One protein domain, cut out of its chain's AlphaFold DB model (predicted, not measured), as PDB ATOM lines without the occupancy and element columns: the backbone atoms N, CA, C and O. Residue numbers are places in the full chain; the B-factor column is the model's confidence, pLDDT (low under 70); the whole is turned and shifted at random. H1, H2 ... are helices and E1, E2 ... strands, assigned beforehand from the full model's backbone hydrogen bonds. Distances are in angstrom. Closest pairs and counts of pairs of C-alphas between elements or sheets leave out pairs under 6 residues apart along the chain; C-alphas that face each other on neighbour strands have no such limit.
ATOM      1  N   GLY A  59     114.528 110.677  97.738       82.75
ATOM      2  CA  GLY A  59     114.894 109.873  98.908       82.75
ATOM      3  C   GLY A  59     114.559 110.543 100.248       82.75
ATOM      4  O   GLY A  59     114.106 109.874 101.173       82.75
ATOM      5  N   GLN A  60     114.711 111.868 100.358       83.69
ATOM      6  CA  GLN A  60     114.310 112.610 101.560       83.69
ATOM      7  C   GLN A  60     112.785 112.671 101.722       83.69
ATOM      8  O   GLN A  60     112.296 112.621 102.851       83.69
ATOM      9  N   GLN A  61     112.032 112.760 100.621       84.94
ATOM     10  CA  GLN A  61     110.568 112.699 100.651       84.94
ATOM     11  C   GLN A  61     110.088 111.315 101.100       84.94
ATOM     12  O   GLN A  61     109.297 111.229 102.039       84.94
ATOM     13  N   THR A  62     110.642 110.242 100.526       86.19
ATOM     14  CA  THR A  62     110.350 108.856 100.924       86.19
ATOM     15  C   THR A  62     110.662 108.626 102.398       86.19
ATOM     16  O   THR A  62     109.816 108.122 103.132       86.19
ATOM     17  N   GLN A  63     111.827 109.071 102.877       87.25
ATOM     18  CA  GLN A  63     112.194 108.929 104.286       87.25
ATOM     19  C   GLN A  63     111.186 109.624 105.219       87.25
ATOM     20  O   GLN A  63     110.807 109.065 106.250       87.25
ATOM     21  N   ARG A  64     110.732 110.836 104.866       88.12
ATOM     22  CA  ARG A  64     109.717 111.564 105.646       88.12
ATOM     23  C   ARG A  64     108.359 110.865 105.604       88.12
ATOM     24  O   ARG A  64     107.722 110.768 106.650       88.12
ATOM     25  N   ALA A  65     107.945 110.355 104.445       88.31
ATOM     26  CA  ALA A  65     106.696 109.613 104.285       88.31
ATOM     27  C   ALA A  65     106.697 108.320 105.118       88.31
ATOM     28  O   ALA A  65     105.771 108.084 105.888       88.31
ATOM     29  N   VAL A  66     107.781 107.541 105.065       91.19
ATOM     30  CA  VAL A  66     107.974 106.325 105.873       91.19
ATOM     31  C   VAL A  66     107.959 106.642 107.369       91.19
ATOM     32  O   VAL A  66     107.299 105.957 108.150       91.19
ATOM     33  N   PHE A  67     108.640 107.710 107.791       90.38
ATOM     34  CA  PHE A  67     108.631 108.126 109.193       90.38
ATOM     35  C   PHE A  67     107.233 108.574 109.655       90.38
ATOM     36  O   PHE A  67     106.802 108.243 110.763       90.38
ATOM     37  N   ALA A  68     106.497 109.310 108.817       89.25
ATOM     38  CA  ALA A  68     105.113 109.697 109.089       89.25
ATOM     39  C   ALA A  68     104.184 108.471 109.144       89.25
ATOM     40  O   ALA A  68     103.334 108.378 110.031       89.25
ATOM     41  N   PHE A  69     104.388 107.494 108.261       91.00
ATOM     42  CA  PHE A  69     103.679 106.218 108.261       91.00
ATOM     43  C   PHE A  69     103.907 105.428 109.557       91.00
ATOM     44  O   PHE A  69     102.942 105.088 110.235       91.00
ATOM     45  N   PHE A  70     105.158 105.225 109.986       92.12
ATOM     46  CA  PHE A  70     105.452 104.516 111.241       92.12
ATOM     47  C   PHE A  70     104.908 105.235 112.476       92.12
ATOM     48  O   PHE A  70     104.545 104.602 113.464       92.12
ATOM     49  N   ASN A  71     104.797 106.561 112.419       91.00
ATOM     50  CA  ASN A  71     104.074 107.314 113.431       91.00
ATOM     51  C   ASN A  71     102.580 106.950 113.457       91.00
ATOM     52  O   ASN A  71     102.005 106.795 114.535       91.00
ATOM     53  N   ARG A  72     101.930 106.797 112.304       91.00
ATOM     54  CA  ARG A  72     100.536 106.343 112.254       91.00
ATOM     55  C   ARG A  72     100.401 104.913 112.801       91.00
ATOM     56  O   ARG A  72      99.593 104.721 113.699       91.00
ATOM     57  N   VAL A  73     101.286 103.984 112.423       92.62
ATOM     58  CA  VAL A  73     101.342 102.621 113.006       92.62
ATOM     59  C   VAL A  73     101.502 102.657 114.531       92.62
ATOM     60  O   VAL A  73     100.800 101.967 115.266       92.62
ATOM     61  N   ALA A  74     102.395 103.508 115.043       92.62
ATOM     62  CA  ALA A  74     102.595 103.653 116.482       92.62
ATOM     63  C   ALA A  74     101.367 104.222 117.211       92.62
ATOM     64  O   ALA A  74     101.231 104.042 118.418       92.62
ATOM     65  N   LYS A  75     100.480 104.940 116.507       91.44
ATOM     66  CA  LYS A  75      99.196 105.386 117.062       91.44
ATOM     67  C   LYS A  75      98.245 104.196 117.221       91.44
ATOM     68  O   LYS A  75      97.633 104.083 118.277       91.44
ATOM     69  N   SER A  76      98.179 103.307 116.233       91.25
ATOM     70  CA  SER A  76      97.377 102.075 116.276       91.25
ATOM     71  C   SER A  76      97.830 101.144 117.404       91.25
ATOM     72  O   SER A  76      97.019 100.567 118.115       91.25
ATOM     73  N   LEU A  77      99.143 101.063 117.641       93.81
ATOM     74  CA  LEU A  77      99.741 100.213 118.676       93.81
ATOM     75  C   LEU A  77      99.963 100.919 120.023       93.81
ATOM     76  O   LEU A  77     100.722 100.418 120.853       93.81
ATOM     77  N   ASN A  78      99.337 102.074 120.267       91.56
ATOM     78  CA  ASN A  78      99.668 102.933 121.411       91.56
ATOM     79  C   ASN A  78      99.560 102.215 122.769       91.56
ATOM     80  O   ASN A  78     100.457 102.350 123.598       91.56
ATOM     81  N   THR A  79      98.508 101.417 122.975       91.62
ATOM     82  CA  THR A  79      98.311 100.646 124.215       91.62
ATOM     83  C   THR A  79      99.431  99.626 124.426       91.62
ATOM     84  O   THR A  79     100.015  99.568 125.502       91.62
ATOM     85  N   CYS A  80      99.795  98.881 123.376       93.56
ATOM     86  CA  CYS A  80     100.896  97.919 123.431       93.56
ATOM     87  C   CYS A  80     102.232  98.619 123.712       93.56
ATOM     88  O   CYS A  80     102.940  98.237 124.638       93.56
ATOM     89  N   ILE A  81     102.531  99.707 122.991       93.81
ATOM     90  CA  ILE A  81     103.765 100.490 123.173       93.81
ATOM     91  C   ILE A  81     103.871 101.052 124.594       93.81
ATOM     92  O   ILE A  81     104.969 101.143 125.148       93.81
ATOM     93  N   GLY A  82     102.734 101.432 125.182       90.94
ATOM     94  CA  GLY A  82     102.639 101.863 126.568       90.94
ATOM     95  C   GLY A  82     103.160 100.809 127.542       90.94
ATOM     96  O   GLY A  82     103.871 101.168 128.476       90.94
ATOM     97  N   GLU A  83     102.879  99.533 127.300       91.19
ATOM     98  CA  GLU A  83     103.312  98.449 128.181       91.19
ATOM     99  C   GLU A  83     104.708  97.920 127.871       91.19
ATOM    100  O   GLU A  83     105.412  97.498 128.792       91.19
ATOM    101  N   SER A  84     105.109  97.958 126.600       91.38
ATOM    102  CA  SER A  84     106.190  97.126 126.076       91.38
ATOM    103  C   SER A  84     107.505  97.851 125.773       91.38
ATOM    104  O   SER A  84     108.524  97.202 125.517       91.38
ATOM    105  N   PHE A  85     107.497  99.187 125.776       90.81
ATOM    106  CA  PHE A  85     108.689 100.005 125.562       90.81
ATOM    107  C   PHE A  85     108.976 100.882 126.773       90.81
ATOM    108  O   PHE A  85     108.108 101.585 127.294       90.81
ATOM    109  N   ASN A  86     110.243 100.920 127.167       85.12
ATOM    110  CA  ASN A  86     110.701 101.846 128.189       85.12
ATOM    111  C   ASN A  86     110.889 103.251 127.612       85.12
ATOM    112  O   ASN A  86     111.294 103.440 126.461       85.12
ATOM    113  N   GLN A  87     110.581 104.259 128.427       83.19
ATOM    114  CA  GLN A  87     110.862 105.640 128.066       83.19
ATOM    115  C   GLN A  87     112.379 105.848 128.081       83.19
ATOM    116  O   GLN A  87     113.059 105.498 129.042       83.19
ATOM    117  N   THR A  88     112.923 106.410 127.005       75.00
ATOM    118  CA  THR A  88     114.351 106.750 126.953       75.00
ATOM    119  C   THR A  88     114.616 108.040 127.730       75.00
ATOM    120  O   THR A  88     113.734 108.892 127.830       75.00
ATOM    121  N   LYS A  89     115.854 108.245 128.202       73.56
ATOM    122  CA  LYS A  89     116.267 109.440 128.969       73.56
ATOM    123  C   LYS A  89     115.844 110.778 128.336       73.56
ATOM    124  O   LYS A  89     115.588 111.737 129.052       73.56
ATOM    125  N   TYR A  90     115.769 110.842 127.005       66.06
ATOM    126  CA  TYR A  90     115.468 112.066 126.251       66.06
ATOM    127  C   TYR A  90     114.300 111.913 125.262       66.06
ATOM    128  O   TYR A  90     114.131 112.749 124.376       66.06
ATOM    129  N   GLY A  91     113.503 110.848 125.353       79.81
ATOM    130  CA  GLY A  91     112.512 110.536 124.321       79.81
ATOM    131  C   GLY A  91     111.386 109.630 124.795       79.81
ATOM    132  O   GLY A  91     111.523 108.901 125.772       79.81
ATOM    133  N   SER A  92     110.265 109.669 124.078       88.00
ATOM    134  CA  SER A  92     109.053 108.911 124.400       88.00
ATOM    135  C   SER A  92     109.193 107.408 124.118       88.00
ATOM    136  O   SER A  92     110.033 106.987 123.318       88.00
ATOM    137  N   ARG A  93     108.306 106.592 124.708       91.25
ATOM    138  CA  ARG A  93     108.154 105.156 124.376       91.25
ATOM    139  C   ARG A  93     107.939 104.933 122.873       91.25
ATOM    140  O   ARG A  93     108.495 104.022 122.274       91.25
ATOM    141  N   ARG A  94     107.213 105.850 122.234       90.94
ATOM    142  CA  ARG A  94     107.006 105.881 120.782       90.94
ATOM    143  C   ARG A  94     108.302 106.081 119.994       90.94
ATOM    144  O   ARG A  94     108.491 105.430 118.973       90.94
ATOM    145  N   ASN A  95     109.217 106.931 120.464       91.00
ATOM    146  CA  ASN A  95     110.526 107.078 119.825       91.00
ATOM    147  C   ASN A  95     111.353 105.794 119.957       91.00
ATOM    148  O   ASN A  95     112.028 105.423 119.000       91.00
ATOM    149  N   ALA A  96     111.263 105.093 121.094       91.62
ATOM    150  CA  ALA A  96     111.898 103.786 121.266       91.62
ATOM    151  C   ALA A  96     111.332 102.750 120.278       91.62
ATOM    152  O   ALA A  96     112.104 102.066 119.610       91.62
ATOM    153  N   PHE A  97     110.007 102.710 120.094       93.94
ATOM    154  CA  PHE A  97     109.357 101.881 119.070       93.94
ATOM    155  C   PHE A  97     109.865 102.195 117.656       93.94
ATOM    156  O   PHE A  97     110.240 101.283 116.915       93.94
ATOM    157  N   ILE A  98     109.930 103.476 117.281       92.69
ATOM    158  CA  ILE A  98     110.429 103.892 115.963       92.69
ATOM    159  C   ILE A  98     111.899 103.485 115.791       92.69
ATOM    160  O   ILE A  98     112.281 103.008 114.726       92.69
ATOM    161  N   GLN A  99     112.736 103.632 116.819       92.00
ATOM    162  CA  GLN A  99     114.141 103.228 116.740       92.00
ATOM    163  C   GLN A  99     114.308 101.709 116.608       92.00
ATOM    164  O   GLN A  99     115.056 101.262 115.736       92.00
ATOM    165  N   ALA A 100     113.584 100.917 117.406       92.81
ATOM    166  CA  ALA A 100     113.618  99.454 117.335       92.81
ATOM    167  C   ALA A 100     113.199  98.941 115.946       92.81
ATOM    168  O   ALA A 100     113.763  97.979 115.425       92.81
ATOM    169  N   ASN A 101     112.270  99.643 115.295       95.69
ATOM    170  CA  ASN A 101     111.749  99.308 113.973       95.69
ATOM    171  C   ASN A 101     112.479 100.004 112.812       95.69
ATOM    172  O   ASN A 101     111.925 100.151 111.722       95.69
ATOM    173  N   LYS A 102     113.735 100.431 112.992       94.44
ATOM    174  CA  LYS A 102     114.512 101.072 111.914       94.44
ATOM    175  C   LYS A 102     114.707 100.158 110.697       94.44
ATOM    176  O   LYS A 102     114.652 100.630 109.569       94.44
ATOM    177  N   ARG A 103     114.905  98.850 110.907       94.75
ATOM    178  CA  ARG A 103     115.027  97.875 109.804       94.75
ATOM    179  C   ARG A 103     113.729  97.740 109.008       94.75
ATOM    180  O   ARG A 103     113.779  97.722 107.785       94.75
ATOM    181  N   ALA A 104     112.590  97.716 109.694       95.00
ATOM    182  CA  ALA A 104     111.274  97.708 109.067       95.00
ATOM    183  C   ALA A 104     111.017  98.988 108.247       95.00
ATOM    184  O   ALA A 104     110.496  98.914 107.141       95.00
ATOM    185  N   GLN A 105     111.458 100.151 108.744       94.81
ATOM    186  CA  GLN A 105     111.410 101.413 107.992       94.81
ATOM    187  C   GLN A 105     112.281 101.391 106.736       94.81
ATOM    188  O   GLN A 105     111.850 101.877 105.697       94.81
ATOM    189  N   LEU A 106     113.500 100.848 106.820       93.94
ATOM    190  CA  LEU A 106     114.378 100.729 105.655       93.94
ATOM    191  C   LEU A 106     113.765  99.812 104.597       93.94
ATOM    192  O   LEU A 106     113.668 100.220 103.446       93.94
ATOM    193  N   TRP A 107     113.256  98.649 105.011       93.75
ATOM    194  CA  TRP A 107     112.545  97.743 104.111       93.75
ATOM    195  C   TRP A 107     111.367  98.447 103.428       93.75
ATOM    196  O   TRP A 107     111.275  98.440 102.207       93.75
ATOM    197  N   LEU A 108     110.520  99.146 104.192       92.06
ATOM    198  CA  LEU A 108     109.390  99.884 103.625       92.06
ATOM    199  C   LEU A 108     109.847 100.984 102.656       92.06
ATOM    200  O   LEU A 108     109.236 101.183 101.613       92.06
ATOM    201  N   SER A 109     110.936 101.684 102.974       92.19
ATOM    202  CA  SER A 109     111.519 102.691 102.085       92.19
ATOM    203  C   SER A 109     111.974 102.097 100.753       92.19
ATOM    204  O   SER A 109     111.847 102.766  99.729       92.19
ATOM    205  N   ASP A 110     112.503 100.874 100.761       91.56
ATOM    206  CA  ASP A 110     112.905 100.167  99.546       91.56
ATOM    207  C   ASP A 110     111.682  99.789  98.711       91.56
ATOM    208  O   ASP A 110     111.637 100.121  97.530       91.56
ATOM    209  N   GLN A 111     110.640  99.240  99.342       89.88
ATOM    210  CA  GLN A 111     109.388  98.893  98.658       89.88
ATOM    211  C   GLN A 111     108.691 100.109  98.033       89.88
ATOM    212  O   GLN A 111     108.165 100.032  96.926       89.88
ATOM    213  N   VAL A 112     108.715 101.257  98.716       89.12
ATOM    214  CA  VAL A 112     108.160 102.511  98.181       89.12
ATOM    215  C   VAL A 112     108.976 103.023  97.001       89.12
ATOM    216  O   VAL A 112     108.420 103.513  96.022       89.12
ATOM    217  N   ARG A 113     110.304 102.910  97.071       87.31
ATOM    218  CA  ARG A 113     111.198 103.312  95.979       87.31
ATOM    219  C   ARG A 113     111.036 102.422  94.746       87.31
ATOM    220  O   ARG A 113     111.154 102.925  93.635       87.31
ATOM    221  N   GLU A 114     110.755 101.140  94.946       87.19
ATOM    222  CA  GLU A 114     110.449 100.171  93.887       87.19
ATOM    223  C   GLU A 114     109.017 100.314  93.341       87.19
ATOM    224  O   GLU A 114     108.667  99.661  92.363       87.19
ATOM    225  N   GLY A 115     108.187 101.180  93.938       83.75
ATOM    226  CA  GLY A 115     106.797 101.390  93.525       83.75
ATOM    227  C   GLY A 115     105.849 100.255  93.922       83.75
ATOM    228  O   GLY A 115     104.718 100.220  93.447       83.75
ATOM    229  N   LEU A 116     106.291  99.343  94.794       83.19
ATOM    230  CA  LEU A 116     105.516  98.188  95.255       83.19
ATOM    231  C   LEU A 116     104.519  98.554  96.358       83.19
ATOM    232  O   LEU A 116     103.487  97.906  96.500       83.19
ATOM    233  N   ILE A 117     104.828  99.590  97.145       84.88
ATOM    234  CA  ILE A 117     103.951 100.117  98.193       84.88
ATOM    235  C   ILE A 117     103.790 101.619  97.996       84.88
ATOM    236  O   ILE A 117     104.774 102.352  97.883       84.88
ATOM    237  N   GLN A 118     102.549 102.090  98.025       80.38
ATOM    238  CA  GLN A 118     102.236 103.512  98.061       80.38
ATOM    239  C   GLN A 118     101.899 103.920  99.496       80.38
ATOM    240  O   GLN A 118     101.121 103.269 100.190       80.38
ATOM    241  N   LEU A 119     102.553 104.980  99.970       79.75
ATOM    242  CA  LEU A 119     102.292 105.576 101.277       79.75
ATOM    243  C   LEU A 119     101.529 106.870 101.048       79.75
ATOM    244  O   LEU A 119     102.128 107.948 101.046       79.75
ATOM    245  N   ASP A 120     100.223 106.771 100.830       64.19
ATOM    246  CA  ASP A 120      99.423 107.964 100.595       64.19
ATOM    247  C   ASP A 120      99.470 108.874 101.833       64.19
ATOM    248  O   ASP A 120      99.287 108.464 102.994       64.19
ATOM    249  N   ASN A 121      99.847 110.127 101.570       53.41
ATOM    250  CA  ASN A 121      99.949 111.206 102.551       53.41
ATOM    251  C   ASN A 121      98.691 112.086 102.562       53.41
ATOM    252  O   ASN A 121      98.595 112.999 103.386       53.41
ATOM    253  N   GLU A 122      97.749 111.835 101.653       48.16
ATOM    254  CA  GLU A 122      96.505 112.584 101.566       48.16
ATOM    255  C   GLU A 122      95.452 111.991 102.506       48.16
ATOM    256  O   GLU A 122      95.444 110.812 102.851       48.16
ATOM    257  N   LYS A 123      94.644 112.888 103.056       45.03
ATOM    258  CA  LYS A 123      93.742 112.654 104.175       45.03
ATOM    259  C   LYS A 123      92.565 111.742 103.780       45.03
ATOM    260  O   LYS A 123      91.505 112.287 103.526       45.03
ATOM    261  N   SER A 124      92.705 110.420 103.821       44.91
ATOM    262  CA  SER A 124      91.679 109.461 104.288       44.91
ATOM    263  C   SER A 124      92.095 108.011 103.989       44.91
ATOM    264  O   SER A 124      92.987 107.744 103.194       44.91
ATOM    265  N   GLU A 125      91.453 107.086 104.705       53.16
ATOM    266  CA  GLU A 125      91.141 105.707 104.285       53.16
ATOM    267  C   GLU A 125      92.144 104.562 104.464       53.16
ATOM    268  O   GLU A 125      91.687 103.446 104.698       53.16
ATOM    269  N   TYR A 126      93.466 104.764 104.491       62.12
ATOM    270  CA  TYR A 126      94.359 103.615 104.733       62.12
ATOM    271  C   TYR A 126      94.670 103.377 106.216       62.12
ATOM    272  O   TYR A 126      95.314 104.196 106.881       62.12
ATOM    273  N   ALA A 127      94.265 102.208 106.719       82.62
ATOM    274  CA  ALA A 127      94.686 101.666 108.004       82.62
ATOM    275  C   ALA A 127      96.204 101.368 107.963       82.62
ATOM    276  O   ALA A 127      96.632 100.428 107.297       82.62
ATOM    277  N   PRO A 128      97.069 102.164 108.617       88.12
ATOM    278  CA  PRO A 128      98.522 102.050 108.466       88.12
ATOM    279  C   PRO A 128      99.055 100.692 108.940       88.12
ATOM    280  O   PRO A 128     100.019 100.177 108.376       88.12
ATOM    281  N   LEU A 129      98.440 100.092 109.962       91.75
ATOM    282  CA  LEU A 129      98.834  98.771 110.426       91.75
ATOM    283  C   LEU A 129      98.485  97.698 109.389       91.75
ATOM    284  O   LEU A 129      99.235  96.735 109.277       91.75
ATOM    285  N   ALA A 130      97.425  97.878 108.595       91.12
ATOM    286  CA  ALA A 130      97.010  96.923 107.567       91.12
ATOM    287  C   ALA A 130      98.126  96.615 106.562       91.12
ATOM    288  O   ALA A 130      98.418  95.448 106.336       91.12
ATOM    289  N   ILE A 131      98.834  97.637 106.068       90.25
ATOM    290  CA  ILE A 131      99.972  97.457 105.145       90.25
ATOM    291  C   ILE A 131     101.060  96.573 105.775       90.25
ATOM    292  O   ILE A 131     101.636  95.712 105.113       90.25
ATOM    293  N   ILE A 132     101.336  96.759 107.070       93.31
ATOM    294  CA  ILE A 132     102.295  95.919 107.796       93.31
ATOM    295  C   ILE A 132     101.765  94.490 107.948       93.31
ATOM    296  O   ILE A 132     102.520  93.543 107.744       93.31
ATOM    297  N   LEU A 133     100.490  94.319 108.302       94.25
ATOM    298  CA  LEU A 133      99.882  92.999 108.476       94.25
ATOM    299  C   LEU A 133      99.851  92.217 107.163       94.25
ATOM    300  O   LEU A 133     100.204  91.038 107.157       94.25
ATOM    301  N   ASP A 134      99.504  92.870 106.060       91.94
ATOM    302  CA  ASP A 134      99.492  92.267 104.732       91.94
ATOM    303  C   ASP A 134     100.904  91.851 104.320       91.94
ATOM    304  O   ASP A 134     101.107  90.709 103.919       91.94
ATOM    305  N   ALA A 135     101.906  92.713 104.518       92.00
ATOM    306  CA  ALA A 135     103.297  92.390 104.206       92.00
ATOM    307  C   ALA A 135     103.857  91.248 105.078       92.00
ATOM    308  O   ALA A 135     104.606  90.402 104.592       92.00
ATOM    309  N   VAL A 136     103.497  91.184 106.366       93.50
ATOM    310  CA  VAL A 136     103.902  90.086 107.266       93.50
ATOM    311  C   VAL A 136     103.291  88.751 106.825       93.50
ATOM    312  O   VAL A 136     103.965  87.722 106.895       93.50
ATOM    313  N   ASN A 137     102.043  88.774 106.348       92.31
ATOM    314  CA  ASN A 137     101.307  87.592 105.892       92.31
ATOM    315  C   ASN A 137     101.549  87.228 104.420       92.31
ATOM    316  O   ASN A 137     101.190  86.130 103.997       92.31
ATOM    317  N   ALA A 138     102.159  88.119 103.640       91.31
ATOM    318  CA  ALA A 138     102.440  87.890 102.235       91.31
ATOM    319  C   ALA A 138     103.462  86.761 102.011       91.31
ATOM    320  O   ALA A 138     104.228  86.352 102.891       91.31
ATOM    321  N   THR A 139     103.491  86.269 100.776       88.56
ATOM    322  CA  THR A 139     104.444  85.268 100.289       88.56
ATOM    323  C   THR A 139     105.272  85.845  99.137       88.56
ATOM    324  O   THR A 139     104.936  86.878  98.556       88.56
ATOM    325  N   GLY A 140     106.401  85.206  98.821       86.56
ATOM    326  CA  GLY A 140     107.280  85.653  97.736       86.56
ATOM    327  C   GLY A 140     107.889  87.039  97.978       86.56
ATOM    328  O   GLY A 140     108.288  87.359  99.095       86.56
ATOM    329  N   ALA A 141     107.974  87.851  96.919       79.94
ATOM    330  CA  ALA A 141     108.637  89.159  96.939       79.94
ATOM    331  C   ALA A 141     107.926  90.209  97.813       79.94
ATOM    332  O   ALA A 141     108.585  91.088  98.356       79.94
ATOM    333  N   ALA A 142     106.608  90.090  98.003       81.88
ATOM    334  CA  ALA A 142     105.826  91.005  98.840       81.88
ATOM    335  C   ALA A 142     105.967  90.719 100.349       81.88
ATOM    336  O   ALA A 142     105.490  91.497 101.178       81.88
ATOM    337  N   LYS A 143     106.610  89.602 100.722       90.50
ATOM    338  CA  LYS A 143     106.788  89.209 102.120       90.50
ATOM    339  C   LYS A 143     107.775  90.125 102.828       90.50
ATOM    340  O   LYS A 143     108.929  90.276 102.425       90.50
ATOM    341  N   MET A 144     107.352  90.639 103.974       92.00
ATOM    342  CA  MET A 144     108.201  91.427 104.844       92.00
ATOM    343  C   MET A 144     109.347  90.576 105.403       92.00
ATOM    344  O   MET A 144     109.141  89.631 106.168       92.00
ATOM    345  N   THR A 145     110.579  90.931 105.041       91.69
ATOM    346  CA  THR A 145     111.791  90.248 105.524       91.69
ATOM    347  C   THR A 145     112.329  90.859 106.817       91.69
ATOM    348  O   THR A 145     112.980  90.180 107.614       91.69
ATOM    349  N   ALA A 146     112.042  92.140 107.060       93.56
ATOM    350  CA  ALA A 146     112.426  92.830 108.282       93.56
ATOM    351  C   ALA A 146     111.429  92.548 109.426       93.56
ATOM    352  O   ALA A 146     110.223  92.625 109.219       93.56
ATOM    353  N   PRO A 147     111.891  92.271 110.659       93.00
ATOM    354  CA  PRO A 147     110.987  92.084 111.789       93.00
ATOM    355  C   PRO A 147     110.321  93.405 112.195       93.00
ATOM    356  O   PRO A 147     110.981  94.447 112.245       93.00
ATOM    357  N   VAL A 148     109.038  93.332 112.559       95.12
ATOM    358  CA  VAL A 148     108.315  94.424 113.226       95.12
ATOM    359  C   VAL A 148     108.227  94.117 114.710       95.12
ATOM    360  O   VAL A 148     107.483  93.232 115.129       95.12
ATOM    361  N   PHE A 149     109.013  94.831 115.505       95.19
ATOM    362  CA  PHE A 149     109.047  94.690 116.953       95.19
ATOM    363  C   PHE A 149     107.873  95.422 117.591       95.19
ATOM    364  O   PHE A 149     107.686  96.621 117.372       95.19
ATOM    365  N   VAL A 150     107.123  94.709 118.429       92.88
ATOM    366  CA  VAL A 150     106.027  95.278 119.235       92.88
ATOM    367  C   VAL A 150     106.402  95.421 120.703       92.88
ATOM    368  O   VAL A 150     105.672  96.054 121.456       92.88
ATOM    369  N   SER A 151     107.547  94.873 121.100       93.44
ATOM    370  CA  SER A 151     108.167  95.059 122.405       93.44
ATOM    371  C   SER A 151     109.684  95.029 122.254       93.44
ATOM    372  O   SER A 151     110.217  94.372 121.351       93.44
ATOM    373  N   HIS A 152     110.395  95.739 123.127       91.44
ATOM    374  CA  HIS A 152     111.854  95.743 123.116       91.44
ATOM    375  C   HIS A 152     112.420  95.899 124.525       91.44
ATOM    376  O   HIS A 152     112.120  96.864 125.228       91.44
ATOM    377  N   GLY A 153     113.278  94.963 124.916       88.88
ATOM    378  CA  GLY A 153     113.966  94.969 126.199       88.88
ATOM    379  C   GLY A 153     115.043  93.888 126.288       88.88
ATOM    380  O   GLY A 153     115.460  93.331 125.272       88.88
ATOM    381  N   ALA A 154     115.530  93.626 127.502       86.81
ATOM    382  CA  ALA A 154     116.742  92.835 127.731       86.81
ATOM    383  C   ALA A 154     116.570  91.324 127.503       86.81
ATOM    384  O   ALA A 154     117.560  90.617 127.326       86.81
ATOM    385  N   LEU A 155     115.333  90.822 127.507       88.81
ATOM    386  CA  LEU A 155     115.041  89.405 127.286       88.81
ATOM    387  C   LEU A 155     114.655  89.170 125.832       88.81
ATOM    388  O   LEU A 155     114.084  90.049 125.188       88.81
ATOM    389  N   LEU A 156     114.916  87.976 125.315       91.19
ATOM    390  CA  LEU A 156     114.401  87.562 124.013       91.19
ATOM    391  C   LEU A 156     113.178  86.678 124.227       91.19
ATOM    392  O   LEU A 156     113.217  85.757 125.043       91.19
ATOM    393  N   ALA A 157     112.106  86.962 123.492       92.50
ATOM    394  CA  ALA A 157     110.926  86.118 123.421       92.50
ATOM    395  C   ALA A 157     110.713  85.639 121.986       92.50
ATOM    396  O   ALA A 157     110.804  86.408 121.024       92.50
ATOM    397  N   LYS A 158     110.383  84.360 121.850       93.50
ATOM    398  CA  LYS A 158     109.829  83.786 120.631       93.50
ATOM    399  C   LYS A 158     108.386  83.408 120.921       93.50
ATOM    400  O   LYS A 158     108.135  82.578 121.788       93.50
ATOM    401  N   SER A 159     107.454  84.002 120.186       93.62
ATOM    402  CA  SER A 159     106.039  83.645 120.252       93.62
ATOM    403  C   SER A 159     105.607  82.901 118.995       93.62
ATOM    404  O   SER A 159     105.976  83.290 117.885       93.62
ATOM    405  N   THR A 160     104.788  81.870 119.162       94.31
ATOM    406  CA  THR A 160     104.052  81.217 118.073       94.31
ATOM    407  C   THR A 160     102.584  81.159 118.450       94.31
ATOM    408  O   THR A 160     102.262  80.760 119.568       94.31
ATOM    409  N   VAL A 161     101.716  81.550 117.523       94.25
ATOM    410  CA  VAL A 161     100.271  81.590 117.746       94.25
ATOM    411  C   VAL A 161      99.619  80.548 116.860       94.25
ATOM    412  O   VAL A 161      99.710  80.631 115.633       94.25
ATOM    413  N   LEU A 162      99.000  79.568 117.506       93.94
ATOM    414  CA  LEU A 162      98.250  78.502 116.876       93.94
ATOM    415  C   LEU A 162      96.760  78.779 117.049       93.94
ATOM    416  O   LEU A 162      96.297  79.068 118.146       93.94
ATOM    417  N   VAL A 163      96.016  78.690 115.959       92.75
ATOM    418  CA  VAL A 163      94.562  78.770 115.947       92.75
ATOM    419  C   VAL A 163      94.037  77.391 115.603       92.75
ATOM    420  O   VAL A 163      94.310  76.907 114.508       92.75
ATOM    421  N   VAL A 164      93.247  76.804 116.495       91.44
ATOM    422  CA  VAL A 164      92.598  75.513 116.271       91.44
ATOM    423  C   VAL A 164      91.127  75.773 115.982       91.44
ATOM    424  O   VAL A 164      90.331  76.071 116.876       91.44
ATOM    425  N   THR A 165      90.757  75.721 114.704       87.69
ATOM    426  CA  THR A 165      89.412  76.123 114.262       87.69
ATOM    427  C   THR A 165      88.317  75.159 114.711       87.69
ATOM    428  O   THR A 165      87.220  75.604 115.043       87.69
ATOM    429  N   SER A 166      88.620  73.863 114.790       90.19
ATOM    430  CA  SER A 166      87.696  72.817 115.251       90.19
ATOM    431  C   SER A 166      87.309  72.953 116.725       90.19
ATOM    432  O   SER A 166      86.195  72.597 117.099       90.19
ATOM    433  N   LEU A 167      88.214  73.487 117.549       86.94
ATOM    434  CA  LEU A 167      88.023  73.679 118.988       86.94
ATOM    435  C   LEU A 167      87.649  75.116 119.355       86.94
ATOM    436  O   LEU A 167      87.457  75.411 120.530       86.94
ATOM    437  N   LEU A 168      87.552  76.008 118.363       90.25
ATOM    438  CA  LEU A 168      87.352  77.440 118.573       90.25
ATOM    439  C   LEU A 168      88.343  78.011 119.606       90.25
ATOM    440  O   LEU A 168      87.959  78.771 120.495       90.25
ATOM    441  N   SER A 169      89.622  77.636 119.490       91.44
ATOM    442  CA  SER A 169      90.665  78.027 120.441       91.44
ATOM    443  C   SER A 169      91.881  78.664 119.765       91.44
ATOM    444  O   SER A 169      92.157  78.491 118.573       91.44
ATOM    445  N   ILE A 170      92.592  79.473 120.546       92.88
ATOM    446  CA  ILE A 170      93.920  80.002 120.243       92.88
ATOM    447  C   ILE A 170      94.864  79.593 121.364       92.88
ATOM    448  O   ILE A 170      94.582  79.880 122.533       92.88
ATOM    449  N   ASP A 171      96.000  79.027 120.970       93.44
ATOM    450  CA  ASP A 171      97.116  78.702 121.845       93.44
ATOM    451  C   ASP A 171      98.317  79.575 121.488       93.44
ATOM    452  O   ASP A 171      98.799  79.615 120.350       93.44
ATOM    453  N   VAL A 172      98.816  80.302 122.480       95.50
ATOM    454  CA  VAL A 172      99.952  81.206 122.337       95.50
ATOM    455  C   VAL A 172     101.122  80.624 123.102       95.50
ATOM    456  O   VAL A 172     101.216  80.761 124.319       95.50
ATOM    457  N   ASN A 173     102.034  79.986 122.371       95.12
ATOM    458  CA  ASN A 173     103.262  79.453 122.948       95.12
ATOM    459  C   ASN A 173     104.329  80.543 122.986       95.12
ATOM    460  O   ASN A 173     104.601  81.206 121.979       95.12
ATOM    461  N   ILE A 174     104.955  80.698 124.144       95.56
ATOM    462  CA  ILE A 174     105.969  81.707 124.417       95.56
ATOM    463  C   ILE A 174     107.203  80.994 124.938       95.56
ATOM    464  O   ILE A 174     107.143  80.288 125.937       95.56
ATOM    465  N   GLN A 175     108.329  81.220 124.275       95.38
ATOM    466  CA  GLN A 175     109.634  80.769 124.723       95.38
ATOM    467  C   GLN A 175     110.492  81.981 125.067       95.38
ATOM    468  O   GLN A 175     110.672  82.876 124.237       95.38
ATOM    469  N   LEU A 176     111.035  82.005 126.278       94.50
ATOM    470  CA  LEU A 176     111.908  83.068 126.759       94.50
ATOM    471  C   LEU A 176     113.377  82.632 126.760       94.50
ATOM    472  O   LEU A 176     113.710  81.452 126.843       94.50
ATOM    473  N   SER A 177     114.281  83.612 126.719       93.56
ATOM    474  CA  SER A 177     115.717  83.398 126.946       93.56
ATOM    475  C   SER A 177     116.078  83.116 128.410       93.56
ATOM    476  O   SER A 177     117.248  82.903 128.714       93.56
ATOM    477  N   ARG A 178     115.099  83.174 129.318       93.06
ATOM    478  CA  ARG A 178     115.215  82.824 130.736       93.06
ATOM    479  C   ARG A 178     113.999  82.017 131.166       93.06
ATOM    480  O   ARG A 178     112.979  82.052 130.485       93.06
ATOM    481  N   ASP A 179     114.076  81.423 132.342       93.94
ATOM    482  CA  ASP A 179     112.930  80.748 132.943       93.94
ATOM    483  C   ASP A 179     111.867  81.751 133.390       93.94
ATOM    484  O   ASP A 179     112.194  82.872 133.805       93.94
ATOM    485  N   PHE A 180     110.604  81.342 133.308       92.62
ATOM    486  CA  PHE A 180     109.474  82.082 133.854       92.62
ATOM    487  C   PHE A 180     109.557  82.134 135.380       92.62
ATOM    488  O   PHE A 180     110.017  81.199 136.035       92.62
ATOM    489  N   LYS A 181     109.134  83.258 135.956       89.31
ATOM    490  CA  LYS A 181     109.197  83.504 137.399       89.31
ATOM    491  C   LYS A 181     107.863  84.048 137.908       89.31
ATOM    492  O   LYS A 181     107.155  84.708 137.146       89.31
ATOM    493  N   PRO A 182     107.534  83.843 139.196       86.62
ATOM    494  CA  PRO A 182     106.380  84.492 139.807       86.62
ATOM    495  C   PRO A 182     106.426  86.014 139.609       86.62
ATOM    496  O   PRO A 182     107.484  86.633 139.743       86.62
ATOM    497  N   GLY A 183     105.281  86.613 139.271       86.31
ATOM    498  CA  GLY A 183     105.178  88.044 138.965       86.31
ATOM    499  C   GLY A 183     105.528  88.421 137.520       86.31
ATOM    500  O   GLY A 183     105.543  89.609 137.190       86.31
ATOM    501  N   ASP A 184     105.804  87.450 136.649       93.75
ATOM    502  CA  ASP A 184     105.822  87.680 135.208       93.75
ATOM    503  C   ASP A 184     104.397  87.894 134.680       93.75
ATOM    504  O   ASP A 184     103.490  87.100 134.923       93.75
ATOM    505  N   THR A 185     104.211  88.960 133.909       95.12
ATOM    506  CA  THR A 185     102.973  89.236 133.185       95.12
ATOM    507  C   THR A 185     103.181  88.944 131.707       95.12
ATOM    508  O   THR A 185     104.067  89.513 131.061       95.12
ATOM    509  N   VAL A 186     102.332  88.086 131.157       95.31
ATOM    510  CA  VAL A 186     102.242  87.804 129.730       95.31
ATOM    511  C   VAL A 186     101.273  88.789 129.081       95.31
ATOM    512  O   VAL A 186     100.130  88.944 129.507       95.31
ATOM    513  N   PHE A 187     101.721  89.432 128.010       95.56
ATOM    514  CA  PHE A 187     100.900  90.282 127.161       95.56
ATOM    515  C   PHE A 187     100.769  89.659 125.781       95.56
ATOM    516  O   PHE A 187     101.771  89.266 125.181       95.56
ATOM    517  N   ILE A 188      99.546  89.618 125.256       96.31
ATOM    518  CA  ILE A 188      99.258  89.106 123.916       96.31
ATOM    519  C   ILE A 188      98.603  90.220 123.117       96.31
ATOM    520  O   ILE A 188      97.492  90.650 123.413       96.31
ATOM    521  N   LEU A 189      99.305  90.699 122.101       96.62
ATOM    522  CA  LEU A 189      98.771  91.619 121.115       96.62
ATOM    523  C   LEU A 189      98.164  90.806 119.973       96.62
ATOM    524  O   LEU A 189      98.861  90.012 119.343       96.62
ATOM    525  N   TYR A 190      96.900  91.063 119.669       96.12
ATOM    526  CA  TYR A 190      96.240  90.608 118.453       96.12
ATOM    527  C   TYR A 190      95.967  91.805 117.541       96.12
ATOM    528  O   TYR A 190      95.546  92.870 118.002       96.12
ATOM    529  N   CYS A 191      96.233  91.643 116.249       96.44
ATOM    530  CA  CYS A 191      96.049  92.661 115.225       96.44
ATOM    531  C   CYS A 191      95.362  92.059 114.003       96.44
ATOM    532  O   CYS A 191      95.696  90.961 113.561       96.44
ATOM    533  N   GLN A 192      94.437  92.811 113.422       95.25
ATOM    534  CA  GLN A 192      93.654  92.365 112.282       95.25
ATOM    535  C   GLN A 192      93.453  93.499 111.284       95.25
ATOM    536  O   GLN A 192      93.053  94.601 111.659       95.25
ATOM    537  N   HIS A 193      93.679  93.188 110.012       94.06
ATOM    538  CA  HIS A 193      93.244  93.986 108.878       94.06
ATOM    539  C   HIS A 193      91.870  93.488 108.424       94.06
ATOM    540  O   HIS A 193      91.657  92.291 108.189       94.06
ATOM    541  N   ARG A 194      90.926  94.417 108.316       93.00
ATOM    542  CA  ARG A 194      89.563  94.198 107.846       93.00
ATOM    543  C   ARG A 194      89.285  95.114 106.662       93.00
ATOM    544  O   ARG A 194      89.786  96.230 106.639       93.00
ATOM    545  N   THR A 195      88.448  94.672 105.738       91.69
ATOM    546  CA  THR A 195      87.894  95.526 104.681       91.69
ATOM    547  C   THR A 195      86.382  95.519 104.752       91.69
ATOM    548  O   THR A 195      85.809  94.453 104.980       91.69
ATOM    549  N   ASP A 196      85.744  96.667 104.570       90.19
ATOM    550  CA  ASP A 196      84.290  96.724 104.418       90.19
ATOM    551  C   ASP A 196      83.838  96.293 103.006       90.19
ATOM    552  O   ASP A 196      84.641  95.806 102.200       90.19
ATOM    553  N   SER A 197      82.539  96.424 102.721       87.69
ATOM    554  CA  SER A 197      81.949  96.108 101.414       87.69
ATOM    555  C   SER A 197      82.462  96.988 100.276       87.69
ATOM    556  O   SER A 197      82.508  96.524  99.139       87.69
ATOM    557  N   ASP A 198      82.871  98.220 100.582       86.88
ATOM    558  CA  ASP A 198      83.365  99.194  99.607       86.88
ATOM    559  C   ASP A 198      84.883  99.049  99.388       86.88
ATOM    560  O   ASP A 198      85.480  99.749  98.569       86.88
ATOM    561  N   GLY A 199      85.517  98.105 100.093       82.81
ATOM    562  CA  GLY A 199      86.948  97.830 100.023       82.81
ATOM    563  C   GLY A 199      87.796  98.731 100.921       82.81
ATOM    564  O   GLY A 199      89.025  98.677 100.836       82.81
ATOM    565  N   GLN A 200      87.177  99.522 101.797       86.75
ATOM    566  CA  GLN A 200      87.878 100.427 102.699       86.75
ATOM    567  C   GLN A 200      88.565  99.670 103.824       86.75
ATOM    568  O   GLN A 200      88.009  98.749 104.425       86.75
ATOM    569  N   SER A 201      89.802 100.071 104.114       88.44
ATOM    570  CA  SER A 201      90.662  99.380 105.072       88.44
ATOM    571  C   SER A 201      90.389  99.833 106.504       88.44
ATOM    572  O   SER A 201      90.427 101.017 106.830       88.44
ATOM    573  N   ALA A 202      90.207  98.867 107.398       89.06
ATOM    574  CA  ALA A 202      90.059  99.067 108.830       89.06
ATOM    575  C   ALA A 202      91.041  98.182 109.608       89.06
ATOM    576  O   ALA A 202      91.334  97.045 109.238       89.06
ATOM    577  N   GLU A 203      91.535  98.698 110.729       91.06
ATOM    578  CA  GLU A 203      92.416  97.974 111.646       91.06
ATOM    579  C   GLU A 203      91.715  97.717 112.977       91.06
ATOM    580  O   GLU A 203      90.986  98.557 113.503       91.06
ATOM    581  N   TYR A 204      91.960  96.540 113.537       93.31
ATOM    582  CA  TYR A 204      91.544  96.183 114.882       93.31
ATOM    583  C   TYR A 204      92.748  95.675 115.661       93.31
ATOM    584  O   TYR A 204      93.511  94.841 115.172       93.31
ATOM    585  N   THR A 205      92.912  96.178 116.879       94.81
ATOM    586  CA  THR A 205      93.987  95.775 117.782       94.81
ATOM    587  C   THR A 205      93.422  95.521 119.163       94.81
ATOM    588  O   THR A 205      92.703  96.371 119.690       94.81
ATOM    589  N   GLN A 206      93.803  94.407 119.775       95.00
ATOM    590  CA  GLN A 206      93.437  94.072 121.145       95.00
ATOM    591  C   GLN A 206      94.685  93.624 121.899       95.00
ATOM    592  O   GLN A 206      95.467  92.822 121.390       95.00
ATOM    593  N   LEU A 207      94.875  94.152 123.108       96.19
ATOM    594  CA  LEU A 207      95.932  93.721 124.015       96.19
ATOM    595  C   LEU A 207      95.299  92.938 125.162       96.19
ATOM    596  O   LEU A 207      94.453  93.464 125.884       96.19
ATOM    597  N   PHE A 208      95.725  91.696 125.322       96.19
ATOM    598  CA  PHE A 208      95.383  90.854 126.456       96.19
ATOM    599  C   PHE A 208      96.526  90.836 127.454       96.19
ATOM    600  O   PHE A 208      97.693  90.994 127.088       96.19
ATOM    601  N   ARG A 209      96.167  90.618 128.712       95.12
ATOM    602  CA  ARG A 209      97.087  90.525 129.833       95.12
ATOM    603  C   ARG A 209      96.746  89.280 130.638       95.12
ATOM    604  O   ARG A 209      95.575  89.053 130.925       95.12
ATOM    605  N   TYR A 210      97.770  88.532 131.019       95.12
ATOM    606  CA  TYR A 210      97.673  87.397 131.920       95.12
ATOM    607  C   TYR A 210      98.830  87.445 132.914       95.12
ATOM    608  O   TYR A 210      99.995  87.436 132.518       95.12
ATOM    609  N   ASP A 211      98.508  87.557 134.197       93.62
ATOM    610  CA  ASP A 211      99.497  87.567 135.270       93.62
ATOM    611  C   ASP A 211      99.744  86.123 135.716       93.62
ATOM    612  O   ASP A 211      98.804  85.438 136.117       93.62
ATOM    613  N   LEU A 212     100.994  85.655 135.633       92.62
ATOM    614  CA  LEU A 212     101.339  84.278 135.984       92.62
ATOM    615  C   LEU A 212     101.195  84.047 137.488       92.62
ATOM    616  O   LEU A 212     101.796  84.749 138.308       92.62
ATOM    617  N   THR A 213     100.425  83.025 137.842       90.88
ATOM    618  CA  THR A 213     100.220  82.585 139.221       90.88
ATOM    619  C   THR A 213     101.297  81.591 139.655       90.88
ATOM    620  O   THR A 213     102.012  81.002 138.845       90.88
ATOM    621  N   GLN A 214     101.399  81.347 140.964       90.12
ATOM    622  CA  GLN A 214     102.298  80.317 141.494       90.12
ATOM    623  C   GLN A 214     101.946  78.913 140.966       90.12
ATOM    624  O   GLN A 214     102.843  78.094 140.770       90.12
ATOM    625  N   ALA A 215     100.656  78.645 140.729       91.25
ATOM    626  CA  ALA A 215     100.186  77.381 140.172       91.25
ATOM    627  C   ALA A 215     100.644  77.208 138.717       91.25
ATOM    628  O   ALA A 215     101.103  76.128 138.358       91.25
ATOM    629  N   ASP A 216     100.610  78.282 137.922       92.38
ATOM    630  CA  ASP A 216     101.094  78.259 136.538       92.38
ATOM    631  C   ASP A 216     102.581  77.928 136.489       92.38
ATOM    632  O   ASP A 216     102.989  77.028 135.762       92.38
ATOM    633  N   ILE A 217     103.389  78.593 137.323       91.25
ATOM    634  CA  ILE A 217     104.832  78.336 137.406       91.25
ATOM    635  C   ILE A 217     105.117  76.883 137.806       91.25
ATOM    636  O   ILE A 217     106.026  76.269 137.255       91.25
ATOM    637  N   ALA A 218     104.338  76.315 138.730       91.62
ATOM    638  CA  ALA A 218     104.489  74.922 139.146       91.62
ATOM    639  C   ALA A 218     104.055  73.913 138.064       91.62
ATOM    640  O   ALA A 218     104.567  72.796 138.038       91.62
ATOM    641  N   ALA A 219     103.130  74.295 137.179       91.31
ATOM    642  CA  ALA A 219     102.640  73.460 136.085       91.31
ATOM    643  C   ALA A 219     103.545  73.484 134.836       91.31
ATOM    644  O   ALA A 219     103.384  72.651 133.941       91.31
ATOM    645  N   ILE A 220     104.501  74.416 134.758       92.06
ATOM    646  CA  ILE A 220     105.435  74.522 133.633       92.06
ATOM    647  C   ILE A 220     106.322  73.272 133.550       92.06
ATOM    648  O   ILE A 220     107.137  72.998 134.426       92.06
ATOM    649  N   THR A 221     106.213  72.538 132.441       90.62
ATOM    650  CA  THR A 221     107.057  71.361 132.172       90.62
ATOM    651  C   THR A 221     108.463  71.746 131.709       90.62
ATOM    652  O   THR A 221     109.444  71.104 132.076       90.62
ATOM    653  N   LEU A 222     108.570  72.799 130.893       93.12
ATOM    654  CA  LEU A 222     109.834  73.346 130.403       93.12
ATOM    655  C   LEU A 222     109.994  74.769 130.949       93.12
ATOM    656  O   LEU A 222     109.265  75.642 130.487       93.12
ATOM    657  N   PRO A 223     110.929  75.036 131.881       91.50
ATOM    658  CA  PRO A 223     110.983  76.283 132.659       91.50
ATOM    659  C   PRO A 223     110.955  77.591 131.855       91.50
ATOM    660  O   PRO A 223     110.506  78.622 132.354       91.50
ATOM    661  N   ASN A 224     111.416  77.565 130.605       94.00
ATOM    662  CA  ASN A 224     111.478  78.710 129.699       94.00
ATOM    663  C   ASN A 224     110.347  78.754 128.657       94.00
ATOM    664  O   ASN A 224     110.396  79.591 127.752       94.00
ATOM    665  N   MET A 225     109.354  77.867 128.749       94.88
ATOM    666  CA  MET A 225     108.206  77.801 127.852       94.88
ATOM    667  C   MET A 225     106.893  77.879 128.623       94.88
ATOM    668  O   MET A 225     106.689  77.176 129.608       94.88
ATOM    669  N   PHE A 226     105.984  78.710 128.129       95.38
ATOM    670  CA  PHE A 226     104.639  78.843 128.670       95.38
ATOM    671  C   PHE A 226     103.625  78.962 127.537       95.38
ATOM    672  O   PHE A 226     103.890  79.624 126.528       95.38
ATOM    673  N   THR A 227     102.466  78.338 127.715       94.94
ATOM    674  CA  THR A 227     101.374  78.363 126.743       94.94
ATOM    675  C   THR A 227     100.167  79.024 127.375       94.94
ATOM    676  O   THR A 227      99.634  78.527 128.362       94.94
ATOM    677  N   VAL A 228      99.728  80.134 126.787       94.75
ATOM    678  CA  VAL A 228      98.442  80.744 127.132       94.75
ATOM    679  C   VAL A 228      97.380  80.166 126.212       94.75
ATOM    680  O   VAL A 228      97.491  80.299 124.993       94.75
ATOM    681  N   THR A 229      96.357  79.553 126.795       92.88
ATOM    682  CA  THR A 229      95.222  78.980 126.063       92.88
ATOM    683  C   THR A 229      93.995  79.885 126.152       92.88
ATOM    684  O   THR A 229      93.940  80.846 126.928       92.88
ATOM    685  N   SER A 230      92.969  79.561 125.367       90.12
ATOM    686  CA  SER A 230      91.680  80.262 125.437       90.12
ATOM    687  C   SER A 230      90.926  80.024 126.751       90.12
ATOM    688  O   SER A 230      90.103  80.854 127.114       90.12
ATOM    689  N   ASP A 231      91.250  78.980 127.518       89.50
ATOM    690  CA  ASP A 231      90.673  78.780 128.857       89.50
ATOM    691  C   ASP A 231      91.216  79.801 129.865       89.50
ATOM    692  O   ASP A 231      90.487  80.296 130.724       89.50
ATOM    693  N   MET A 232      92.496  80.164 129.731       92.94
ATOM    694  CA  MET A 232      93.137  81.187 130.563       92.94
ATOM    695  C   MET A 232      92.649  82.596 130.215       92.94
ATOM    696  O   MET A 232      92.529  83.455 131.091       92.94
ATOM    697  N   ILE A 233      92.373  82.850 128.932       93.31
ATOM    698  CA  ILE A 233      91.841  84.123 128.435       93.31
ATOM    699  C   ILE A 233      90.644  83.833 127.511       93.31
ATOM    700  O   ILE A 233      90.825  83.729 126.296       93.31
ATOM    701  N   PRO A 234      89.405  83.784 128.041       86.56
ATOM    702  CA  PRO A 234      88.215  83.399 127.269       86.56
ATOM    703  C   PRO A 234      87.969  84.233 126.003       86.56
ATOM    704  O   PRO A 234      87.494  83.738 124.984       86.56
ATOM    705  N   ASN A 235      88.344  85.515 126.032       89.38
ATOM    706  CA  ASN A 235      88.159  86.427 124.900       89.38
ATOM    707  C   ASN A 235      89.254  86.317 123.823       89.38
ATOM    708  O   ASN A 235      89.244  87.078 122.850       89.38
ATOM    709  N   LEU A 236      90.212  85.400 123.984       89.62
ATOM    710  CA  LEU A 236      91.332  85.260 123.064       89.62
ATOM    711  C   LEU A 236      90.875  84.746 121.698       89.62
ATOM    712  O   LEU A 236      91.302  85.286 120.686       89.62
ATOM    713  N   TYR A 237      89.951  83.784 121.635       90.19
ATOM    714  CA  TYR A 237      89.410  83.342 120.346       90.19
ATOM    715  C   TYR A 237      88.426  84.350 119.744       90.19
ATOM    716  O   TYR A 237      88.480  84.648 118.547       90.19
ATOM    717  N   SER A 238      87.552  84.933 120.570       90.12
ATOM    718  CA  SER A 238      86.482  85.822 120.102       90.12
ATOM    719  C   SER A 238      87.004  87.100 119.439       90.12
ATOM    720  O   SER A 238      86.321  87.650 118.575       90.12
ATOM    721  N   CYS A 239      88.235  87.533 119.730       89.00
ATOM    722  CA  CYS A 239      88.854  88.686 119.069       89.00
ATOM    723  C   CYS A 239      89.080  88.508 117.558       89.00
ATOM    724  O   CYS A 239      89.227  89.494 116.834       89.00
ATOM    725  N   ARG A 240      89.040  87.262 117.062       91.06
ATOM    726  CA  ARG A 240      89.078  86.955 115.626       91.06
ATOM    727  C   ARG A 240      87.764  87.236 114.909       91.06
ATOM    728  O   ARG A 240      87.752  87.268 113.676       91.06
ATOM    729  N   THR A 241      86.679  87.431 115.655       90.69
ATOM    730  CA  THR A 241      85.354  87.723 115.103       90.69
ATOM    731  C   THR A 241      85.401  88.996 114.274       90.69
ATOM    732  O   THR A 241      85.942  90.023 114.689       90.69
ATOM    733  N   VAL A 242      84.827  88.919 113.079       92.00
ATOM    734  CA  VAL A 242      84.706  90.056 112.173       92.00
ATOM    735  C   VAL A 242      83.293  90.624 112.316       92.00
ATOM    736  O   VAL A 242      82.340  89.849 112.226       92.00
ATOM    737  N   PRO A 243      83.127  91.935 112.563       90.62
ATOM    738  CA  PRO A 243      81.810  92.562 112.586       90.62
ATOM    739  C   PRO A 243      81.066  92.390 111.256       90.62
ATOM    740  O   PRO A 243      81.689  92.281 110.199       90.62
ATOM    741  N   LEU A 244      79.733  92.422 111.306       92.31
ATOM    742  CA  LEU A 244      78.899  92.394 110.103       92.31
ATOM    743  C   LEU A 244      79.288  93.541 109.152       92.31
ATOM    744  O   LEU A 244      79.513  94.665 109.597       92.31
ATOM    745  N   GLY A 245      79.373  93.246 107.855       89.50
ATOM    746  CA  GLY A 245      79.787  94.208 106.827       89.50
ATOM    747  C   GLY A 245      81.300  94.303 106.611       89.50
ATOM    748  O   GLY A 245      81.724  94.994 105.694       89.50
ATOM    749  N   TYR A 246      82.108  93.583 107.397       92.56
ATOM    750  CA  TYR A 246      83.559  93.516 107.228       92.56
ATOM    751  C   TYR A 246      84.025  92.108 106.848       92.56
ATOM    752  O   TYR A 246      83.419  91.101 107.207       92.56
ATOM    753  N   THR A 247      85.170  92.035 106.174       93.25
ATOM    754  CA  THR A 247      85.891  90.800 105.843       93.25
ATOM    755  C   THR A 247      87.308  90.869 106.401       93.25
ATOM    756  O   THR A 247      87.992  91.877 106.234       93.25
ATOM    757  N   ARG A 248      87.786  89.803 107.056       93.19
ATOM    758  CA  ARG A 248      89.194  89.702 107.486       93.19
ATOM    759  C   ARG A 248      90.088  89.503 106.261       93.19
ATOM    760  O   ARG A 248      89.883  88.549 105.519       93.19
ATOM    761  N   LYS A 249      91.105  90.353 106.100       92.25
ATOM    762  CA  LYS A 249      92.136  90.219 105.057       92.25
ATOM    763  C   LYS A 249      93.404  89.565 105.583       92.25
ATOM    764  O   LYS A 249      93.851  88.567 105.030       92.25
ATOM    765  N   SER A 250      93.946  90.091 106.674       93.12
ATOM    766  CA  SER A 250      95.154  89.564 107.308       93.12
ATOM    767  C   SER A 250      95.070  89.681 108.827       93.12
ATOM    768  O   SER A 250      94.312  90.483 109.379       93.12
ATOM    769  N   GLU A 251      95.815  88.829 109.521       94.50
ATOM    770  CA  GLU A 251      95.897  88.810 110.979       94.50
ATOM    771  C   GLU A 251      97.339  88.539 111.408       94.50
ATOM    772  O   GLU A 251      98.067  87.776 110.774       94.50
ATOM    773  N   ALA A 252      97.777  89.195 112.474       95.88
ATOM    774  CA  ALA A 252      99.053  88.911 113.110       95.88
ATOM    775  C   ALA A 252      98.893  89.042 114.617       95.88
ATOM    776  O   ALA A 252      98.043  89.779 115.117       95.88
ATOM    777  N   ALA A 253      99.738  88.338 115.347       95.75
ATOM    778  CA  ALA A 253      99.760  88.404 116.789       95.75
ATOM    779  C   ALA A 253     101.198  88.472 117.284       95.75
ATOM    780  O   ALA A 253     102.155  88.289 116.534       95.75
ATOM    781  N   ALA A 254     101.358  88.787 118.553       94.81
ATOM    782  CA  ALA A 254     102.643  88.798 119.215       94.81
ATOM    783  C   ALA A 254     102.430  88.604 120.704       94.81
ATOM    784  O   ALA A 254     101.482  89.145 121.267       94.81
ATOM    785  N   ALA A 255     103.344  87.885 121.344       94.94
ATOM    786  CA  ALA A 255     103.333  87.756 122.788       94.94
ATOM    787  C   ALA A 255     104.678  88.159 123.378       94.94
ATOM    788  O   ALA A 255     105.737  87.783 122.864       94.94
ATOM    789  N   PHE A 256     104.624  88.954 124.440       93.81
ATOM    790  CA  PHE A 256     105.792  89.386 125.193       93.81
ATOM    791  C   PHE A 256     105.530  89.276 126.684       93.81
ATOM    792  O   PHE A 256     104.391  89.270 127.141       93.81
ATOM    793  N   VAL A 257     106.616  89.196 127.442       94.56
ATOM    794  CA  VAL A 257     106.574  89.073 128.896       94.56
ATOM    795  C   VAL A 257     107.208  90.303 129.507       94.56
ATOM    796  O   VAL A 257     108.216  90.806 129.002       94.56
ATOM    797  N   LYS A 258     106.612  90.788 130.588       92.94
ATOM    798  CA  LYS A 258     107.129  91.875 131.406       92.94
ATOM    799  C   LYS A 258     107.176  91.404 132.846       92.94
ATOM    800  O   LYS A 258     106.168  90.953 133.378       92.94
ATOM    801  N   ASN A 259     108.339  91.502 133.470       87.50
ATOM    802  CA  ASN A 259     108.472  91.190 134.882       87.50
ATOM    803  C   ASN A 259     108.015  92.393 135.719       87.50
ATOM    804  O   ASN A 259     108.447  93.522 135.478       87.50
ATOM    805  N   SER A 260     107.132  92.157 136.688       77.56
ATOM    806  CA  SER A 260     106.606  93.213 137.564       77.56
ATOM    807  C   SER A 260     107.610  93.706 138.613       77.56
ATOM    808  O   SER A 260     107.496  94.846 139.056       77.56
ATOM    809  N   GLY A 261     108.596  92.887 138.987       74.88
ATOM    810  CA  GLY A 261     109.587  93.214 140.012       74.88
ATOM    811  C   GLY A 261     110.689  94.146 139.513       74.88
ATOM    812  O   GLY A 261     110.962  95.165 140.141       74.88
ATOM    813  N   ASP A 262     111.314  93.819 138.378       76.06
ATOM    814  CA  ASP A 262     112.436  94.594 137.821       76.06
ATOM    815  C   ASP A 262     112.064  95.438 136.582       76.06
ATOM    816  O   ASP A 262     112.879  96.217 136.082       76.06
ATOM    817  N   GLY A 263     110.827  95.318 136.085       78.94
ATOM    818  CA  GLY A 263     110.341  96.038 134.905       78.94
ATOM    819  C   GLY A 263     110.922  95.535 133.580       78.94
ATOM    820  O   GLY A 263     110.705  96.153 132.529       78.94
ATOM    821  N   THR A 264     111.664  94.425 133.587       84.81
ATOM    822  CA  THR A 264     112.299  93.884 132.388       84.81
ATOM    823  C   THR A 264     111.243  93.385 131.418       84.81
ATOM    824  O   THR A 264     110.415  92.540 131.749       84.81
ATOM    825  N   THR A 265     111.298  93.883 130.185       90.44
ATOM    826  CA  THR A 265     110.407  93.460 129.100       90.44
ATOM    827  C   THR A 265     111.163  92.588 128.102       90.44
ATOM    828  O   THR A 265     112.340  92.824 127.819       90.44
ATOM    829  N   ALA A 266     110.497  91.576 127.560       91.00
ATOM    830  CA  ALA A 266     111.039  90.754 126.492       91.00
ATOM    831  C   ALA A 266     110.836  91.406 125.126       91.00
ATOM    832  O   ALA A 266     109.771  91.941 124.832       91.00
ATOM    833  N   THR A 267     111.850  91.330 124.274       92.31
ATOM    834  CA  THR A 267     111.791  91.692 122.861       92.31
ATOM    835  C   THR A 267     111.032  90.619 122.092       92.31
ATOM    836  O   THR A 267     111.461  89.467 122.059       92.31
ATOM    837  N   THR A 268     109.942  91.014 121.434       94.31
ATOM    838  CA  THR A 268     109.145  90.159 120.552       94.31
ATOM    839  C   THR A 268     108.770  90.904 119.273       94.31
ATOM    840  O   THR A 268     108.797  92.139 119.202       94.31
ATOM    841  N   LYS A 269     108.385  90.143 118.251       94.44
ATOM    842  CA  LYS A 269     107.954  90.658 116.947       94.44
ATOM    843  C   LYS A 269     106.551  90.177 116.598       94.44
ATOM    844  O   LYS A 269     106.109  89.158 117.120       94.44
ATOM    845  N   LEU A 270     105.888  90.885 115.683       94.06
ATOM    846  CA  LEU A 270     104.680  90.380 115.030       94.06
ATOM    847  C   LEU A 270     104.978  89.059 114.320       94.06
ATOM    848  O   LEU A 270     106.009  88.911 113.654       94.06
ATOM    849  N   VAL A 271     104.056  88.115 114.466       93.25
ATOM    850  CA  VAL A 271     104.074  86.810 113.814       93.25
ATOM    851  C   VAL A 271     102.718  86.527 113.174       93.25
ATOM    852  O   VAL A 271     101.670  86.892 113.709       93.25
ATOM    853  N   THR A 272     102.749  85.868 112.020       92.19
ATOM    854  CA  THR A 272     101.559  85.295 111.382       92.19
ATOM    855  C   THR A 272     100.983  84.179 112.247       92.19
ATOM    856  O   THR A 272     101.727  83.432 112.891       92.19
ATOM    857  N   LEU A 273      99.657  84.067 112.254       91.81
ATOM    858  CA  LEU A 273      98.951  82.993 112.939       91.81
ATOM    859  C   LEU A 273      99.049  81.713 112.103       91.81
ATOM    860  O   LEU A 273      98.888  81.738 110.885       91.81
ATOM    861  N   THR A 274      99.305  80.588 112.763       91.25
ATOM    862  CA  THR A 274      99.201  79.267 112.133       91.25
ATOM    863  C   THR A 274      97.782  78.766 112.348       91.25
ATOM    864  O   THR A 274      97.371  78.604 113.492       91.25
ATOM    865  N   VAL A 275      97.028  78.567 111.271       88.00
ATOM    866  CA  VAL A 275      95.645  78.077 111.338       88.00
ATOM    867  C   VAL A 275      95.643  76.580 111.053       88.00
ATOM    868  O   VAL A 275      96.175  76.159 110.024       88.00
ATOM    869  N   GLN A 276      95.072  75.810 111.979       85.25
ATOM    870  CA  GLN A 276      94.850  74.368 111.892       85.25
ATOM    871  C   GLN A 276      93.355  74.038 111.882       85.25
ATOM    872  O   GLN A 276      92.543  74.756 112.531       85.25
TER     873      GLN A 276
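AT A GLANCE: This is residues 59 to 276 of the 276 residues of an uncharacterized protein of Bacteroidales bacterium Barb6 (UniProt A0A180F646). A strongly twisted sheet of five strands, E1 E8 E2 E3 E6, wraps along the E7 edge of a second strongly twisted sheet, E5 E4 E7, and helices H2 and H5 cover one face of the second sheet. The last part of H1 and the beginning of H5 make a corner, and H3 and H4 pack on H1; the long axis runs from this helical end to the small helix H6 at the other. The printed part has 218 residues, in the order H1 H2 H3 H4 H5 E1 E2 E3 E4 E5 H6 E6 H7 E7 E8; the first sheet is mixed, the second antiparallel, the class mixed. It is compact, with a radius of gyration of the C-alphas of 17.7 A and spans of 53 by 46 by 28 A.

HOW THE PARTS SIT: The largest sheet runs E1, residues 149 to 151, E8, 266 to 269, E2, 155 to 164, E3, 169 to 176, and E6, 225 to 228. E2 and E3 are an antiparallel hairpin, with N 158 and O 175 2.8 A apart; E8 and E2 are parallel, with N 267 and O 155 at 2.7 A. The other sheet runs E5, residues 201 to 211, E4, 184 to 196, and E7, 246 to 259, which bends by 73 degrees at residue 249. E4 and E5 are a hairpin, with N 186 and O 210 at 2.8 A; N 185 and O 258 of E4 and E7 are 2.8 A apart. The closest C-alphas of E2 and E7, Ser 159 and Ala 255, are 5.5 A apart. H5, residues 128 to 137, is on E5 E4 E7 at a height of 7.4 A, across the strands, at 87 degrees to E7 on the local plane. H2, residues 78 to 84, is on the same face at 8.7 A. H1, residues 59 to 76, touches H5, about perpendicular at 87 degrees; their closest C-alphas are Val 73 and Leu 129, 5.3 A. H1 touches H4, residues 102 to 113, at a steep tilt of 56 degrees, closest at Val 66 and Ser 109, 6.3 A. H3, residues 93 to 100, touches H1, closest at Ala 74 and Arg 94, 6.6 A. H7, residues 235 to 238, is on the five-stranded sheet; H6, residues 214 to 219, is only just not on it, with 4 pairs of C-alphas within 10 A. In H1, H2, H3, H4 and H6 every O i to N i+4 pair is within hydrogen-bond range, in H5 5 of 6; H7 is too short for one.

IN THESE COORDINATES: H1 runs 25.9 A from C-alpha 59 at (114.894, 109.873, 98.908). E2 is 28.6 A long, E4 38.6 A, E5 33.6 A and E7 37.3 A. E8 ends at C-alpha 269, (107.954, 90.658, 116.947).

THE WHOLE: The C-alphas of Gly 59 and Ala 215, the two farthest apart, are 54.5 A apart. The printed part has no cut; the links H4 to H5 and H5 to E1 are long. The pLDDT is under 70 at residue 90 and residues 120 to 126.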